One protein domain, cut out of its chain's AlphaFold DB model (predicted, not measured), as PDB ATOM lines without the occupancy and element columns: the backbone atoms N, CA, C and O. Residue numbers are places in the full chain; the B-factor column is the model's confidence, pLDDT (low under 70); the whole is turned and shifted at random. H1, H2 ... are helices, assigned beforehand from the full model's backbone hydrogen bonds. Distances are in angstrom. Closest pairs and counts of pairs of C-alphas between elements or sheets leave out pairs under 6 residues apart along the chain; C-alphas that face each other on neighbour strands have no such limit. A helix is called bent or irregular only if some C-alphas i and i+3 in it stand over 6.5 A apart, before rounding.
ATOM      1  N   ALA A 117     289.802 -56.478  56.418       89.12
ATOM      2  CA  ALA A 117     288.787 -57.112  55.584       89.12
ATOM      3  C   ALA A 117     289.233 -58.491  55.074       89.12
ATOM      4  O   ALA A 117     288.461 -59.444  55.152       89.12
ATOM      5  N   GLU A 118     290.482 -58.626  54.622       91.06
ATOM      6  CA  GLU A 118     291.041 -59.917  54.200       91.06
ATOM      7  C   GLU A 118     291.171 -60.882  55.380       91.06
ATOM      8  O   GLU A 118     290.802 -62.044  55.256       91.06
ATOM      9  N   VAL A 119     291.597 -60.400  56.554       89.88
ATOM     10  CA  VAL A 119     291.603 -61.197  57.793       89.88
ATOM     11  C   VAL A 119     290.205 -61.734  58.107       89.88
ATOM     12  O   VAL A 119     290.055 -62.924  58.383       89.88
ATOM     13  N   ALA A 120     289.174 -60.885  58.045       90.69
ATOM     14  CA  ALA A 120     287.794 -61.318  58.255       90.69
ATOM     15  C   ALA A 120     287.348 -62.351  57.204       90.69
ATOM     16  O   ALA A 120     286.698 -63.329  57.567       90.69
ATOM     17  N   GLY A 121     287.738 -62.176  55.938       92.38
ATOM     18  CA  GLY A 121     287.456 -63.120  54.854       92.38
ATOM     19  C   GLY A 121     288.126 -64.486  55.037       92.38
ATOM     20  O   GLY A 121     287.492 -65.515  54.831       92.38
ATOM     21  N   GLU A 122     289.376 -64.517  55.494       92.88
ATOM     22  CA  GLU A 122     290.108 -65.755  55.797       92.88
ATOM     23  C   GLU A 122     289.462 -66.518  56.965       92.88
ATOM     24  O   GLU A 122     289.284 -67.734  56.899       92.88
ATOM     25  N   ILE A 123     289.040 -65.811  58.024       90.75
ATOM     26  CA  ILE A 123     288.295 -66.426  59.136       90.75
ATOM     27  C   ILE A 123     286.927 -66.922  58.645       90.75
ATOM     28  O   ILE A 123     286.533 -68.036  58.988       90.75
ATOM     29  N   ALA A 124     286.218 -66.143  57.821       91.94
ATOM     30  CA  ALA A 124     284.938 -66.542  57.229       91.94
ATOM     31  C   ALA A 124     285.067 -67.845  56.432       91.94
ATOM     32  O   ALA A 124     284.273 -68.766  56.615       91.94
ATOM     33  N   ALA A 125     286.103 -67.947  55.596       92.06
ATOM     34  CA  ALA A 125     286.362 -69.123  54.775       92.06
ATOM     35  C   ALA A 125     286.641 -70.375  55.618       92.06
ATOM     36  O   ALA A 125     286.132 -71.449  55.308       92.06
ATOM     37  N   VAL A 126     287.419 -70.246  56.697       92.19
ATOM     38  CA  VAL A 126     287.766 -71.387  57.561       92.19
ATOM     39  C   VAL A 126     286.609 -71.791  58.481       92.19
ATOM     40  O   VAL A 126     286.433 -72.974  58.750       92.19
ATOM     41  N   THR A 127     285.821 -70.830  58.962       90.19
ATOM     42  CA  THR A 127     284.688 -71.097  59.868       90.19
ATOM     43  C   THR A 127     283.394 -71.451  59.133       90.19
ATOM     44  O   THR A 127     282.458 -71.938  59.759       90.19
ATOM     45  N   GLY A 128     283.300 -71.175  57.828       89.88
ATOM     46  CA  GLY A 128     282.060 -71.301  57.055       89.88
ATOM     47  C   GLY A 128     280.994 -70.258  57.415       89.88
ATOM     48  O   GLY A 128     279.835 -70.408  57.029       89.88
ATOM     49  N   ARG A 129     281.350 -69.205  58.165       87.94
ATOM     50  CA  ARG A 129     280.418 -68.178  58.652       87.94
ATOM     51  C   ARG A 129     280.570 -66.885  57.855       87.94
ATOM     52  O   ARG A 129     281.698 -66.445  57.639       87.94
ATOM     53  N   PRO A 130     279.472 -66.207  57.479       87.94
ATOM     54  CA  PRO A 130     279.567 -64.899  56.847       87.94
ATOM     55  C   PRO A 130     280.055 -63.860  57.869       87.94
ATOM     56  O   PRO A 130     279.298 -63.406  58.725       87.94
ATOM     57  N   LEU A 131     281.332 -63.481  57.781       89.44
ATOM     58  CA  LEU A 131     281.946 -62.428  58.592       89.44
ATOM     59  C   LEU A 131     282.310 -61.241  57.700       89.44
ATOM     60  O   LEU A 131     282.897 -61.405  56.633       89.44
ATOM     61  N   ARG A 132     281.980 -60.031  58.157       89.44
ATOM     62  CA  ARG A 132     282.315 -58.780  57.471       89.44
ATOM     63  C   ARG A 132     283.027 -57.837  58.425       89.44
ATOM     64  O   ARG A 132     282.524 -57.557  59.509       89.44
ATOM     65  N   TYR A 133     284.160 -57.303  57.983       88.75
ATOM     66  CA  TYR A 133     284.809 -56.186  58.657       88.75
ATOM     67  C   TYR A 133     284.030 -54.888  58.402       88.75
ATOM     68  O   TYR A 133     283.755 -54.545  57.251       88.75
ATOM     69  N   VAL A 134     283.678 -54.174  59.471       89.44
ATOM     70  CA  VAL A 134     283.046 -52.851  59.413       89.44
ATOM     71  C   VAL A 134     284.016 -51.852  60.051       89.44
ATOM     72  O   VAL A 134     284.238 -51.938  61.260       89.44
ATOM     73  N   PRO A 135     284.645 -50.951  59.273       84.62
ATOM     74  CA  PRO A 135     285.521 -49.935  59.838       84.62
ATOM     75  C   PRO A 135     284.698 -48.927  60.642       84.62
ATOM     76  O   PRO A 135     283.656 -48.474  60.178       84.62
ATOM     77  N   LEU A 136     285.193 -48.562  61.823       86.62
ATOM     78  CA  LEU A 136     284.637 -47.478  62.630       86.62
ATOM     79  C   LEU A 136     285.537 -46.250  62.529       86.62
ATOM     80  O   LEU A 136     286.768 -46.357  62.552       86.62
ATOM     81  N   THR A 137     284.927 -45.075  62.459       85.88
ATOM     82  CA  THR A 137     285.619 -43.808  62.685       85.88
ATOM     83  C   THR A 137     286.047 -43.689  64.150       85.88
ATOM     84  O   THR A 137     285.511 -44.355  65.038       85.88
ATOM     85  N   VAL A 138     287.000 -42.792  64.428       82.25
ATOM     86  CA  VAL A 138     287.420 -42.475  65.806       82.25
ATOM     87  C   VAL A 138     286.222 -42.061  66.666       82.25
ATOM     88  O   VAL A 138     286.104 -42.506  67.806       82.25
ATOM     89  N   ALA A 139     285.306 -41.262  66.110       86.38
ATOM     90  CA  ALA A 139     284.109 -40.808  66.809       86.38
ATOM     91  C   ALA A 139     283.158 -41.967  67.149       86.38
ATOM     92  O   ALA A 139     282.717 -42.075  68.292       86.38
ATOM     93  N   GLU A 140     282.891 -42.863  66.195       89.31
ATOM     94  CA  GLU A 140     282.028 -44.033  66.409       89.31
ATOM     95  C   GLU A 140     282.629 -45.005  67.428       89.31
ATOM     96  O   GLU A 140     281.941 -45.416  68.361       89.31
ATOM     97  N   TYR A 141     283.926 -45.315  67.309       86.06
ATOM     98  CA  TYR A 141     284.625 -46.158  68.278       86.06
ATOM     99  C   TYR A 141     284.573 -45.544  69.682       86.06
ATOM    100  O   TYR A 141     284.272 -46.236  70.654       86.06
ATOM    101  N   THR A 142     284.829 -44.237  69.790       86.94
ATOM    102  CA  THR A 142     284.813 -43.524  71.073       86.94
ATOM    103  C   THR A 142     283.425 -43.577  71.705       86.94
ATOM    104  O   THR A 142     283.297 -43.964  72.867       86.94
ATOM    105  N   ALA A 143     282.380 -43.262  70.935       90.44
ATOM    106  CA  ALA A 143     280.998 -43.301  71.402       90.44
ATOM    107  C   ALA A 143     280.592 -44.704  71.880       90.44
ATOM    108  O   ALA A 143     280.004 -44.848  72.952       90.44
ATOM    109  N   GLU A 144     280.966 -45.751  71.138       90.00
ATOM    110  CA  GLU A 144     280.669 -47.133  71.514       90.00
ATOM    111  C   GLU A 144     281.381 -47.549  72.811       90.00
ATOM    112  O   GLU A 144     280.798 -48.237  73.651       90.00
ATOM    113  N   ARG A 145     282.637 -47.135  73.011       88.12
ATOM    114  CA  ARG A 145     283.390 -47.444  74.239       88.12
ATOM    115  C   ARG A 145     282.846 -46.693  75.448       88.12
ATOM    116  O   ARG A 145     282.709 -47.298  76.509       88.12
ATOM    117  N   VAL A 146     282.475 -45.423  75.283       90.69
ATOM    118  CA  VAL A 146     281.836 -44.625  76.342       90.69
ATOM    119  C   VAL A 146     280.501 -45.241  76.755       90.69
ATOM    120  O   VAL A 146     280.250 -45.407  77.946       90.69
ATOM    121  N   ALA A 147     279.687 -45.692  75.795       92.00
ATOM    122  CA  ALA A 147     278.445 -46.414  76.086       92.00
ATOM    123  C   ALA A 147     278.675 -47.714  76.886       92.00
ATOM    124  O   ALA A 147     277.779 -48.183  77.585       92.00
ATOM    125  N   ARG A 148     279.885 -48.284  76.820       90.56
ATOM    126  CA  ARG A 148     280.322 -49.466  77.582       90.56
ATOM    127  C   ARG A 148     281.073 -49.111  78.877       90.56
ATOM    128  O   ARG A 148     281.707 -49.985  79.464       90.56
ATOM    129  N   GLY A 149     281.012 -47.855  79.322       87.94
ATOM    130  CA  GLY A 149     281.548 -47.394  80.606       87.94
ATOM    131  C   GLY A 149     282.999 -46.911  80.585       87.94
ATOM    132  O   GLY A 149     283.571 -46.699  81.652       87.94
ATOM    133  N   TRP A 150     283.615 -46.739  79.410       87.19
ATOM    134  CA  TRP A 150     284.939 -46.112  79.316       87.19
ATOM    135  C   TRP A 150     284.832 -44.597  79.502       87.19
ATOM    136  O   TRP A 150     283.828 -43.987  79.131       87.19
ATOM    137  N   SER A 151     285.891 -43.969  80.020       88.81
ATOM    138  CA  SER A 151     285.983 -42.512  79.958       88.81
ATOM    139  C   SER A 151     286.140 -42.062  78.500       88.81
ATOM    140  O   SER A 151     286.724 -42.770  77.676       88.81
ATOM    141  N   ALA A 152     285.632 -40.873  78.167       82.62
ATOM    142  CA  ALA A 152     285.781 -40.323  76.818       82.62
ATOM    143  C   ALA A 152     287.260 -40.133  76.432       82.62
ATOM    144  O   ALA A 152     287.624 -40.358  75.280       82.62
ATOM    145  N   ALA A 153     288.108 -39.780  77.403       78.69
ATOM    146  CA  ALA A 153     289.544 -39.616  77.200       78.69
ATOM    147  C   ALA A 153     290.232 -40.950  76.862       78.69
ATOM    148  O   ALA A 153     290.955 -41.026  75.871       78.69
ATOM    149  N   ASP A 154     289.951 -42.016  77.618       77.44
ATOM    150  CA  ASP A 154     290.545 -43.338  77.371       77.44
ATOM    151  C   ASP A 154     290.061 -43.937  76.047       77.44
ATOM    152  O   ASP A 154     290.822 -44.569  75.314       77.44
ATOM    153  N   ALA A 155     288.784 -43.728  75.724       80.12
ATOM    154  CA  ALA A 155     288.184 -44.198  74.486       80.12
ATOM    155  C   ALA A 155     288.790 -43.508  73.249       80.12
ATOM    156  O   ALA A 155     289.113 -44.191  72.275       80.12
ATOM    157  N   ALA A 156     288.996 -42.187  73.308       79.56
ATOM    158  CA  ALA A 156     289.646 -41.427  72.241       79.56
ATOM    159  C   ALA A 156     291.126 -41.812  72.088       79.56
ATOM    160  O   ALA A 156     291.577 -42.092  70.979       79.56
ATOM    161  N   TYR A 157     291.856 -41.925  73.201       77.44
ATOM    162  CA  TYR A 157     293.251 -42.371  73.200       77.44
ATOM    163  C   TYR A 157     293.410 -43.762  72.569       77.44
ATOM    164  O   TYR A 157     294.271 -43.977  71.711       77.44
ATOM    165  N   ALA A 158     292.537 -44.708  72.929       74.56
ATOM    166  CA  ALA A 158     292.535 -46.036  72.324       74.56
ATOM    167  C   ALA A 158     292.249 -45.973  70.815       74.56
ATOM    168  O   ALA A 158     292.937 -46.629  70.034       74.56
ATOM    169  N   ALA A 159     291.275 -45.167  70.383       78.38
ATOM    170  CA  ALA A 159     290.941 -45.009  68.969       78.38
ATOM    171  C   ALA A 159     292.117 -44.464  68.142       78.38
ATOM    172  O   ALA A 159     292.399 -44.974  67.054       78.38
ATOM    173  N   GLU A 160     292.822 -43.456  68.658       76.62
ATOM    174  CA  GLU A 160     294.009 -42.893  68.009       76.62
ATOM    175  C   GLU A 160     295.148 -43.909  67.933       76.62
ATOM    176  O   GLU A 160     295.760 -44.055  66.875       76.62
ATOM    177  N   THR A 161     295.355 -44.689  68.997       73.44
ATOM    178  CA  THR A 161     296.385 -45.739  69.053       73.44
ATOM    179  C   THR A 161     296.205 -46.787  67.949       73.44
ATOM    180  O   THR A 161     297.182 -47.254  67.367       73.44
ATOM    181  N   PHE A 162     294.965 -47.148  67.601       69.56
ATOM    182  CA  PHE A 162     294.691 -48.126  66.537       69.56
ATOM    183  C   PHE A 162     294.583 -47.511  65.129       69.56
ATOM    184  O   PHE A 162     294.555 -48.250  64.142       69.56
ATOM    185  N   SER A 163     294.545 -46.181  64.998       72.50
ATOM    186  CA  SER A 163     294.370 -45.503  63.705       72.50
ATOM    187  C   SER A 163     295.461 -45.836  62.670       72.50
ATOM    188  O   SER A 163     295.103 -46.112  61.518       72.50
ATOM    189  N   PRO A 164     296.764 -45.893  63.028       72.19
ATOM    190  CA  PRO A 164     297.827 -46.250  62.083       72.19
ATOM    191  C   PRO A 164     297.652 -47.640  61.462       72.19
ATOM    192  O   PRO A 164     297.830 -47.798  60.252       72.19
ATOM    193  N   LEU A 165     297.209 -48.621  62.258       68.81
ATOM    194  CA  LEU A 165     296.945 -49.989  61.801       68.81
ATOM    195  C   LEU A 165     295.829 -50.016  60.753       68.81
ATOM    196  O   LEU A 165     295.972 -50.640  59.703       68.81
ATOM    197  N   CYS A 166     294.736 -49.289  61.002       70.50
ATOM    198  CA  CYS A 166     293.616 -49.185  60.064       70.50
ATOM    199  C   CYS A 166     293.993 -48.473  58.757       70.50
ATOM    200  O   CYS A 166     293.364 -48.712  57.729       70.50
ATOM    201  N   ARG A 167     295.011 -47.606  58.787       72.88
ATOM    202  CA  ARG A 167     295.525 -46.870  57.620       72.88
ATOM    203  C   ARG A 167     296.666 -47.592  56.900       72.88
ATOM    204  O   ARG A 167     297.197 -47.053  55.936       72.88
ATOM    205  N   GLY A 168     297.044 -48.788  57.355       70.00
ATOM    206  CA  GLY A 168     298.122 -49.573  56.754       70.00
ATOM    207  C   GLY A 168     299.518 -48.985  56.969       70.00
ATOM    208  O   GLY A 168     300.445 -49.384  56.273       70.00
TER     209      GLY A 168
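Overview. This is residues 117 to 168 of the 203 residues of an uncharacterized protein of Streptomyces sp. AZ1-7 (UniProt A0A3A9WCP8). A lone helix, H1, and a helical hairpin of H2 and H3 make two separate parts, joined by the strung-out link of residues 128 to 137. The 52 printed residues hold three named helices, H1, H2 and H3 in that order, and no named strand; the class is all helix. The whole is loose, with a radius of gyration of the C-alphas of 13.6 A, and flat, spanning 38 by 24 by 12 A.

Arrangement. H1, residues 117 to 127, is apart from both H2, residues 138 to 147, and H3, residues 152 to 166. H2 and H3 touch, the closest C-alphas being those of Thr 142 and Ala 155, 4.8 A apart. They form a hairpin, opposite ways at a steep tilt of 42 degrees. Every O i to N i+4 pair is within hydrogen-bond range in H1 and H2, and 9 of 11 in H3.

Along the chain. H1 begins at C-alpha 117 (288.787, -57.112, 55.584) and is 15.2 A long. H2 is 14.2 A long. H3, 20.5 A, ends at C-alpha 166 (293.616, -49.185, 60.064); it is irregular, with C-alphas 161 and 164 7.1 A apart.

Size, cuts and confidence. The C-alphas farthest apart, of Gly 128 and Ala 153, are 38.3 A apart. The printed part has no cut; the link from H1 to H2 is short, and that from H2 to H3 tight. Mean pLDDT of the printed part is 84.5, with residues 162 and 165 under 70.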